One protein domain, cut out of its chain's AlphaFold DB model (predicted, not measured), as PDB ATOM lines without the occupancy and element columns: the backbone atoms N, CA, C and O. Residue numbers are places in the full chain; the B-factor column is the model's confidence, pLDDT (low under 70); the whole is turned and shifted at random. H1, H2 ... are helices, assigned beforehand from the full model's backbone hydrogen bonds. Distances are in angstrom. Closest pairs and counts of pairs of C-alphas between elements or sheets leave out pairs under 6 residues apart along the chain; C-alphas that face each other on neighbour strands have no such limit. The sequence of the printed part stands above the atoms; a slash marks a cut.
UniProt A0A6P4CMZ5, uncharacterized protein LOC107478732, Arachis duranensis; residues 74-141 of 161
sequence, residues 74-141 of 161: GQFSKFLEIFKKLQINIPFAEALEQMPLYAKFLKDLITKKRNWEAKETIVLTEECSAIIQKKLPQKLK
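This is residues 74 to 141 of the 161 residues of the protein "uncharacterized protein LOC107478732" of Arachis duranensis (UniProt A0A6P4CMZ5). The printed part is an open, flat horseshoe of four short helices strung along a winding chain, with an empty middle and no shared core. H3, the longest helix, and H2 make a corner on one side of the bend, H1 stands free at the tip of one arm, and residues 111 to 125, with no named element, sweep round to H4 on the other arm. The 68 printed residues hold four named helices, in the order H1, H2, H3, H4, and no named strand; the class is all helix, with 35 residues in the helices. The whole is extended, with a radius of gyration of the C-alphas of 21.5 A and spans of 55 by 48 by 14 A.

H3 is residues 100 to 110, 15.1 A from first to last C-alpha, and begins with C-alpha 100 at (171.371, 163.261, 170.717). Before it comes H2, residues 92 to 97, 8.8 A long. H1 is residues 74 to 83, 14.6 A long, and begins with C-alpha 74 at (182.112, 141.187, 197.923). H4 is residues 126 to 133, 10.3 A long, and ends with C-alpha 133 at (197.277, 145.337, 159.171).

H3 and H2 touch only at the corner by their tight link of 2 residues, and only just, with 3 pairs of C-alphas within 8 A. Their closest C-alphas are those of Leu 96 and Ala 103, 5.3 A apart. Their lines stand at a steep tilt of 66 degrees, and they run opposite ways. H1 touches no helix: it is apart from H2, from H3 and from H4. H4 touches no helix either, and is apart from H2 and H3 as well. In H2, H3 and H4 every pair of O i and N i+4 is within hydrogen-bond range; in H1, 5 of 6 pairs are.

The two C-alphas farthest apart are those of Pro 91 and Lys 141, at 59.8 A, and the first and last printed C-alphas, of Gly 74 and Lys 141, are 50.3 A apart. The link from H3 to H4 is long, with 15 residues, and its C-alphas lie 17 to 21 A from the mean of all C-alphas. The link from H1 to H2 is short, with 8 residues. Residues 74 to 92, of which 74 to 83 belong to H1, stand free, and so do residues 115 to 123. The printed part has no cut. The mean pLDDT of the printed part is 83.5, and the model's confidence is low, under 70, at residues 113 to 118.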
ATOM      1  N   GLY A  74     183.192 142.169 197.725       75.25
ATOM      2  CA  GLY A  74     182.112 141.187 197.923       75.25
ATOM      3  C   GLY A  74     180.698 141.769 198.098       75.25
ATOM      4  O   GLY A  74     179.730 141.013 198.204       75.25
ATOM      5  N   GLN A  75     180.563 143.098 198.147       80.06
ATOM      6  CA  GLN A  75     179.285 143.813 198.030       80.06
ATOM      7  C   GLN A  75     179.095 144.351 196.604       80.06
ATOM      8  O   GLN A  75     177.988 144.300 196.069       80.06
ATOM      9  N   PHE A  76     180.177 144.792 195.953       83.25
ATOM     10  CA  PHE A  76     180.148 145.248 194.562       83.25
ATOM     11  C   PHE A  76     179.798 144.117 193.578       83.25
ATOM     12  O   PHE A  76     179.029 144.334 192.644       83.25
ATOM     13  N   SER A  77     180.262 142.886 193.824       86.88
ATOM     14  CA  SER A  77     179.849 141.706 193.047       86.88
ATOM     15  C   SER A  77     178.329 141.489 193.071       86.88
ATOM     16  O   SER A  77     177.714 141.333 192.016       86.88
ATOM     17  N   LYS A  78     177.705 141.579 194.253       88.00
ATOM     18  CA  LYS A  78     176.248 141.463 194.434       88.00
ATOM     19  C   LYS A  78     175.489 142.589 193.731       88.00
ATOM     20  O   LYS A  78     174.459 142.336 193.111       88.00
ATOM     21  N   PHE A  79     176.012 143.817 193.771       89.06
ATOM     22  CA  PHE A  79     175.458 144.929 192.996       89.06
ATOM     23  C   PHE A  79     175.473 144.629 191.489       89.06
ATOM     24  O   PHE A  79     174.449 144.801 190.831       89.06
ATOM     25  N   LEU A  80     176.577 144.104 190.946       88.25
ATOM     26  CA  LEU A  80     176.658 143.727 189.529       88.25
ATOM     27  C   LEU A  80     175.709 142.575 189.156       88.25
ATOM     28  O   LEU A  80     175.184 142.567 188.045       88.25
ATOM     29  N   GLU A  81     175.455 141.614 190.047       89.38
ATOM     30  CA  GLU A  81     174.457 140.555 189.816       89.38
ATOM     31  C   GLU A  81     173.017 141.079 189.772       89.38
ATOM     32  O   GLU A  81     172.203 140.559 189.005       89.38
ATOM     33  N   ILE A  82     172.699 142.103 190.568       88.44
ATOM     34  CA  ILE A  82     171.403 142.792 190.533       88.44
ATOM     35  C   ILE A  82     171.311 143.658 189.269       88.44
ATOM     36  O   ILE A  82     170.334 143.565 188.532       88.44
ATOM     37  N   PHE A  83     172.353 144.432 188.961       87.00
ATOM     38  CA  PHE A  83     172.395 145.314 187.792       87.00
ATOM     39  C   PHE A  83     172.298 144.544 186.464       87.00
ATOM     40  O   PHE A  83     171.588 144.968 185.563       87.00
ATOM     41  N   LYS A  84     172.909 143.355 186.354       85.62
ATOM     42  CA  LYS A  84     172.744 142.465 185.181       85.62
ATOM     43  C   LYS A  84     171.311 141.952 184.978       85.62
ATOM     44  O   LYS A  84     170.984 141.520 183.878       85.62
ATOM     45  N   LYS A  85     170.476 141.964 186.024       87.25
ATOM     46  CA  LYS A  85     169.051 141.590 185.970       87.25
ATOM     47  C   LYS A  85     168.137 142.803 185.750       87.25
ATOM     48  O   LYS A  85     166.955 142.619 185.478       87.25
ATOM     49  N   LEU A  86     168.665 144.026 185.859       85.69
ATOM     50  CA  LEU A  86     167.918 145.262 185.653       85.69
ATOM     51  C   LEU A  86     167.712 145.508 184.152       85.69
ATOM     52  O   LEU A  86     168.557 146.085 183.471       85.69
ATOM     53  N   GLN A  87     166.567 145.067 183.641       79.50
ATOM     54  CA  GLN A  87     166.112 145.375 182.288       79.50
ATOM     55  C   GLN A  87     165.231 146.628 182.326       79.50
ATOM     56  O   GLN A  87     164.181 146.629 182.967       79.50
ATOM     57  N   ILE A  88     165.663 147.697 181.653       80.62
ATOM     58  CA  ILE A  88     164.907 148.952 181.542       80.62
ATOM     59  C   ILE A  88     164.343 149.050 180.122       80.62
ATOM     60  O   ILE A  88     165.082 149.271 179.165       80.62
ATOM     61  N   ASN A  89     163.028 148.887 179.991       80.69
ATOM     62  CA  ASN A  89     162.322 148.983 178.714       80.69
ATOM     63  C   ASN A  89     161.915 150.439 178.447       80.69
ATOM     64  O   ASN A  89     160.804 150.845 178.781       80.69
ATOM     65  N   ILE A  90     162.825 151.223 177.864       83.31
ATOM     66  CA  ILE A  90     162.554 152.602 177.431       83.31
ATOM     67  C   ILE A  90     161.992 152.576 175.995       83.31
ATOM     68  O   ILE A  90     162.568 151.891 175.142       83.31
ATOM     69  N   PRO A  91     160.909 153.313 175.679       89.00
ATOM     70  CA  PRO A  91     160.456 153.520 174.305       89.00
ATOM     71  C   PRO A  91     161.585 154.022 173.395       89.00
ATOM     72  O   PRO A  91     162.302 154.961 173.731       89.00
ATOM     73  N   PHE A  92     161.733 153.436 172.202       83.94
ATOM     74  CA  PHE A  92     162.861 153.746 171.310       83.94
ATOM     75  C   PHE A  92     162.953 155.238 170.932       83.94
ATOM     76  O   PHE A  92     164.051 155.776 170.842       83.94
ATOM     77  N   ALA A  93     161.817 155.922 170.766       85.00
ATOM     78  CA  ALA A  93     161.786 157.360 170.487       85.00
ATOM     79  C   ALA A  93     162.351 158.205 171.648       85.00
ATOM     80  O   ALA A  93     163.173 159.087 171.417       85.00
ATOM     81  N   GLU A  94     161.970 157.885 172.888       87.56
ATOM     82  CA  GLU A  94     162.459 158.546 174.106       87.56
ATOM     83  C   GLU A  94     163.955 158.271 174.315       87.56
ATOM     84  O   GLU A  94     164.736 159.188 174.565       87.56
ATOM     85  N   ALA A  95     164.394 157.025 174.103       89.44
ATOM     86  CA  ALA A  95     165.808 156.663 174.158       89.44
ATOM     87  C   ALA A  95     166.657 157.438 173.129       89.44
ATOM     88  O   ALA A  95     167.788 157.816 173.432       89.44
ATOM     89  N   LEU A  96     166.123 157.718 171.933       88.38
ATOM     90  CA  LEU A  96     166.795 158.559 170.937       88.38
ATOM     91  C   LEU A  96     166.823 160.040 171.329       88.38
ATOM     92  O   LEU A  96     167.842 160.693 171.104       88.38
ATOM     93  N   GLU A  97     165.755 160.567 171.928       87.94
ATOM     94  CA  GLU A  97     165.712 161.946 172.431       87.94
ATOM     95  C   GLU A  97     166.776 162.180 173.518       87.94
ATOM     96  O   GLU A  97     167.528 163.154 173.449       87.94
ATOM     97  N   GLN A  98     166.937 161.226 174.442       90.19
ATOM     98  CA  GLN A  98     167.998 161.250 175.459       90.19
ATOM     99  C   GLN A  98     169.409 160.966 174.897       90.19
ATOM    100  O   GLN A  98     170.407 161.192 175.584       90.19
ATOM    101  N   MET A  99     169.532 160.490 173.651       93.62
ATOM    102  CA  MET A  99     170.809 160.172 172.997       93.62
ATOM    103  C   MET A  99     171.022 161.021 171.728       93.62
ATOM    104  O   MET A  99     171.013 160.489 170.612       93.62
ATOM    105  N   PRO A 100     171.306 162.336 171.854       89.50
ATOM    106  CA  PRO A 100     171.371 163.261 170.717       89.50
ATOM    107  C   PRO A 100     172.410 162.890 169.644       89.50
ATOM    108  O   PRO A 100     172.233 163.229 168.473       89.50
ATOM    109  N   LEU A 101     173.468 162.148 169.999       92.31
ATOM    110  CA  LEU A 101     174.417 161.584 169.028       92.31
ATOM    111  C   LEU A 101     173.770 160.510 168.135       92.31
ATOM    112  O   LEU A 101     173.981 160.527 166.922       92.31
ATOM    113  N   TYR A 102     172.948 159.622 168.703       89.56
ATOM    114  CA  TYR A 102     172.199 158.608 167.954       89.56
ATOM    115  C   TYR A 102     171.052 159.227 167.149       89.56
ATOM    116  O   TYR A 102     170.887 158.883 165.978       89.56
ATOM    117  N   ALA A 103     170.318 160.193 167.713       89.56
ATOM    118  CA  ALA A 103     169.308 160.949 166.969       89.56
ATOM    119  C   ALA A 103     169.916 161.672 165.753       89.56
ATOM    120  O   ALA A 103     169.376 161.589 164.646       89.56
ATOM    121  N   LYS A 104     171.079 162.321 165.917       89.00
ATOM    122  CA  LYS A 104     171.822 162.928 164.801       89.00
ATOM    123  C   LYS A 104     172.278 161.877 163.786       89.00
ATOM    124  O   LYS A 104     172.083 162.084 162.594       89.00
ATOM    125  N   PHE A 105     172.836 160.753 164.235       87.31
ATOM    126  CA  PHE A 105     173.286 159.675 163.351       87.31
ATOM    127  C   PHE A 105     172.147 159.107 162.491       87.31
ATOM    128  O   PHE A 105     172.293 158.997 161.273       87.31
ATOM    129  N   LEU A 106     170.990 158.811 163.091       88.56
ATOM    130  CA  LEU A 106     169.813 158.341 162.355       88.56
ATOM    131  C   LEU A 106     169.260 159.416 161.413       88.56
ATOM    132  O   LEU A 106     168.861 159.094 160.297       88.56
ATOM    133  N   LYS A 107     169.297 160.696 161.800       88.50
ATOM    134  CA  LYS A 107     168.917 161.809 160.916       88.50
ATOM    135  C   LYS A 107     169.858 161.932 159.710       88.50
ATOM    136  O   LYS A 107     169.373 162.084 158.589       88.50
ATOM    137  N   ASP A 108     171.171 161.817 159.910       87.88
ATOM    138  CA  ASP A 108     172.177 161.813 158.834       87.88
ATOM    139  C   ASP A 108     172.004 160.599 157.896       87.88
ATOM    140  O   ASP A 108     172.206 160.718 156.685       87.88
ATOM    141  N   LEU A 109     171.597 159.444 158.443       84.94
ATOM    142  CA  LEU A 109     171.307 158.212 157.700       84.94
ATOM    143  C   LEU A 109     170.027 158.337 156.853       84.94
ATOM    144  O   LEU A 109     170.075 158.121 155.644       84.94
ATOM    145  N   ILE A 110     168.906 158.736 157.466       85.19
ATOM    146  CA  ILE A 110     167.594 158.887 156.809       85.19
ATOM    147  C   ILE A 110     167.637 159.973 155.726       85.19
ATOM    148  O   ILE A 110     167.069 159.800 154.653       85.19
ATOM    149  N   THR A 111     168.354 161.076 155.963       88.94
ATOM    150  CA  THR A 111     168.530 162.145 154.959       88.94
ATOM    151  C   THR A 111     169.595 161.829 153.898       88.94
ATOM    152  O   THR A 111     169.905 162.695 153.082       88.94
ATOM    153  N   LYS A 112     170.183 160.618 153.918       75.31
ATOM    154  CA  LYS A 112     171.322 160.168 153.091       75.31
ATOM    155  C   LYS A 112     172.473 161.192 153.014       75.31
ATOM    156  O   LYS A 112     173.193 161.255 152.024       75.31
ATOM    157  N   LYS A 113     172.677 161.992 154.073       69.94
ATOM    158  CA  LYS A 113     173.726 163.028 154.143       69.94
ATOM    159  C   LYS A 113     175.132 162.470 154.363       69.94
ATOM    160  O   LYS A 113     176.107 163.195 154.182       69.94
ATOM    161  N   ARG A 114     175.251 161.195 154.747       66.31
ATOM    162  CA  ARG A 114     176.517 160.451 154.738       66.31
ATOM    163  C   ARG A 114     176.674 159.685 153.426       66.31
ATOM    164  O   ARG A 114     175.918 158.755 153.150       66.31
ATOM    165  N   ASN A 115     177.713 160.029 152.669       68.38
ATOM    166  CA  ASN A 115     178.136 159.292 151.481       68.38
ATOM    167  C   ASN A 115     178.890 158.021 151.899       68.38
ATOM    168  O   ASN A 115     180.115 157.992 151.884       68.38
ATOM    169  N   TRP A 116     178.166 156.964 152.275       66.38
ATOM    170  CA  TRP A 116     178.746 155.671 152.684       66.38
ATOM    171  C   TRP A 116     179.594 154.983 151.598       66.38
ATOM    172  O   TRP A 116     180.397 154.107 151.897       66.38
ATOM    173  N   GLU A 117     179.427 155.392 150.341       66.12
ATOM    174  CA  GLU A 117     180.209 154.941 149.183       66.12
ATOM    175  C   GLU A 117     181.599 155.616 149.108       66.12
ATOM    176  O   GLU A 117     182.486 155.141 148.396       66.12
ATOM    177  N   ALA A 118     181.824 156.704 149.859       66.56
ATOM    178  CA  ALA A 118     183.111 157.385 149.927       66.56
ATOM    179  C   ALA A 118     184.103 156.590 150.791       66.56
ATOM    180  O   ALA A 118     183.988 156.529 152.016       66.56
ATOM    181  N   LYS A 119     185.124 156.014 150.148       70.56
ATOM    182  CA  LYS A 119     186.281 155.420 150.830       70.56
ATOM    183  C   LYS A 119     187.163 156.536 151.393       70.56
ATOM    184  O   LYS A 119     188.076 157.008 150.723       70.56
ATOM    185  N   GLU A 120     186.846 156.984 152.602       73.69
ATOM    186  CA  GLU A 120     187.591 158.024 153.311       73.69
ATOM    187  C   GLU A 120     188.991 157.518 153.706       73.69
ATOM    188  O   GLU A 120     189.150 156.677 154.592       73.69
ATOM    189  N   THR A 121     190.022 158.010 153.014       79.31
ATOM    190  CA  THR A 121     191.421 157.649 153.277       79.31
ATOM    191  C   THR A 121     191.949 158.426 154.480       79.31
ATOM    192  O   THR A 121     192.441 159.546 154.347       79.31
ATOM    193  N   ILE A 122     191.866 157.819 155.663       82.31
ATOM    194  CA  ILE A 122     192.474 158.362 156.881       82.31
ATOM    195  C   ILE A 122     194.000 158.187 156.866       82.31
ATOM    196  O   ILE A 122     194.516 157.111 156.560       82.31
ATOM    197  N   VAL A 123     194.734 159.244 157.224       87.69
ATOM    198  CA  VAL A 123     196.186 159.170 157.443       87.69
ATOM    199  C   VAL A 123     196.435 158.525 158.805       87.69
ATOM    200  O   VAL A 123     195.952 159.010 159.825       87.69
ATOM    201  N   LEU A 124     197.185 157.422 158.818       90.88
ATOM    202  CA  LEU A 124     197.544 156.678 160.026       90.88
ATOM    203  C   LEU A 124     199.025 156.869 160.356       90.88
ATOM    204  O   LEU A 124     199.859 156.951 159.455       90.88
ATOM    205  N   THR A 125     199.359 156.860 161.646       91.44
ATOM    206  CA  THR A 125     200.741 156.642 162.095       91.44
ATOM    207  C   THR A 125     201.170 155.201 161.804       91.44
ATOM    208  O   THR A 125     200.330 154.305 161.653       91.44
ATOM    209  N   GLU A 126     202.482 154.956 161.753       85.56
ATOM    210  CA  GLU A 126     203.030 153.618 161.500       85.56
ATOM    211  C   GLU A 126     202.497 152.590 162.513       85.56
ATOM    212  O   GLU A 126     202.007 151.536 162.108       85.56
ATOM    213  N   GLU A 127     202.462 152.947 163.802       86.81
ATOM    214  CA  GLU A 127     201.913 152.135 164.897       86.81
ATOM    215  C   GLU A 127     200.451 151.717 164.656       86.81
ATOM    216  O   GLU A 127     200.118 150.530 164.711       86.81
ATOM    217  N   CYS A 128     199.568 152.668 164.333       89.06
ATOM    218  CA  CYS A 128     198.164 152.372 164.044       89.06
ATOM    219  C   CYS A 128     198.016 151.505 162.784       89.06
ATOM    220  O   CYS A 128     197.168 150.607 162.742       89.06
ATOM    221  N   SER A 129     198.861 151.732 161.773       88.19
ATOM    222  CA  SER A 129     198.878 150.926 160.548       88.19
ATOM    223  C   SER A 129     199.314 149.477 160.814       88.19
ATOM    224  O   SER A 129     198.695 148.550 160.286       88.19
ATOM    225  N   ALA A 130     200.304 149.270 161.689       86.94
ATOM    226  CA  ALA A 130     200.817 147.964 162.091       86.94
ATOM    227  C   ALA A 130     199.745 147.143 162.825       86.94
ATOM    228  O   ALA A 130     199.492 145.989 162.469       86.94
ATOM    229  N   ILE A 131     199.040 147.773 163.775       89.12
ATOM    230  CA  ILE A 131     197.920 147.169 164.514       89.12
ATOM    231  C   ILE A 131     196.803 146.729 163.554       89.12
ATOM    232  O   ILE A 131     196.373 145.574 163.597       89.12
ATOM    233  N   ILE A 132     196.351 147.619 162.663       89.50
ATOM    234  CA  ILE A 132     195.226 147.345 161.750       89.50
ATOM    235  C   ILE A 132     195.593 146.278 160.709       89.50
ATOM    236  O   ILE A 132     194.798 145.376 160.446       89.50
ATOM    237  N   GLN A 133     196.804 146.330 160.146       87.44
ATOM    238  CA  GLN A 133     197.277 145.337 159.171       87.44
ATOM    239  C   GLN A 133     197.759 144.027 159.821       87.44
ATOM    240  O   GLN A 133     198.108 143.095 159.097       87.44
ATOM    241  N   LYS A 134     197.806 143.949 161.162       83.62
ATOM    242  CA  LYS A 134     198.403 142.852 161.952       83.62
ATOM    243  C   LYS A 134     199.842 142.505 161.539       83.62
ATOM    244  O   LYS A 134     200.281 141.363 161.680       83.62
ATOM    245  N   LYS A 135     200.581 143.491 161.032       81.12
ATOM    246  CA  LYS A 135     202.004 143.372 160.694       81.12
ATOM    247  C   LYS A 135     202.809 143.876 161.880       81.12
ATOM    248  O   LYS A 135     202.513 144.949 162.392       81.12
ATOM    249  N   LEU A 136     203.842 143.146 162.298       76.00
ATOM    250  CA  LEU A 136     204.838 143.745 163.185       76.00
ATOM    251  C   LEU A 136     205.586 144.846 162.409       76.00
ATOM    252  O   LEU A 136     205.874 144.637 161.224       76.00
ATOM    253  N   PRO A 137     205.935 145.978 163.047       73.75
ATOM    254  CA  PRO A 137     206.892 146.914 162.467       73.75
ATOM    255  C   PRO A 137     208.221 146.189 162.224       73.75
ATOM    256  O   PRO A 137     208.588 145.261 162.957       73.75
ATOM    257  N   GLN A 138     208.940 146.582 161.175       77.12
ATOM    258  CA  GLN A 138     210.175 145.902 160.797       77.12
ATOM    259  C   GLN A 138     211.226 146.124 161.890       77.12
ATOM    260  O   GLN A 138     211.685 147.245 162.093       77.12
ATOM    261  N   LYS A 139     211.601 145.058 162.615       74.56
ATOM    262  CA  LYS A 139     212.558 145.158 163.724       74.56
ATOM    263  C   LYS A 139     213.878 145.733 163.201       74.56
ATOM    264  O   LYS A 139     214.616 145.046 162.492       74.56
ATOM    265  N   LEU A 140     214.171 146.978 163.581       76.00
ATOM    266  CA  LEU A 140     215.475 147.593 163.368       76.00
ATOM    267  C   LEU A 140     216.552 146.681 163.962       76.00
ATOM    268  O   LEU A 140     216.354 146.073 165.018       76.00
ATOM    269  N   LYS A 141     217.683 146.560 163.261       81.50
ATOM    270  CA  LYS A 141     218.828 145.822 163.794       81.50
ATOM    271  C   LYS A 141     219.219 146.437 165.132       81.50
ATOM    272  O   LYS A 141     219.229 147.657 165.271       81.50
TER     273      LYS A 141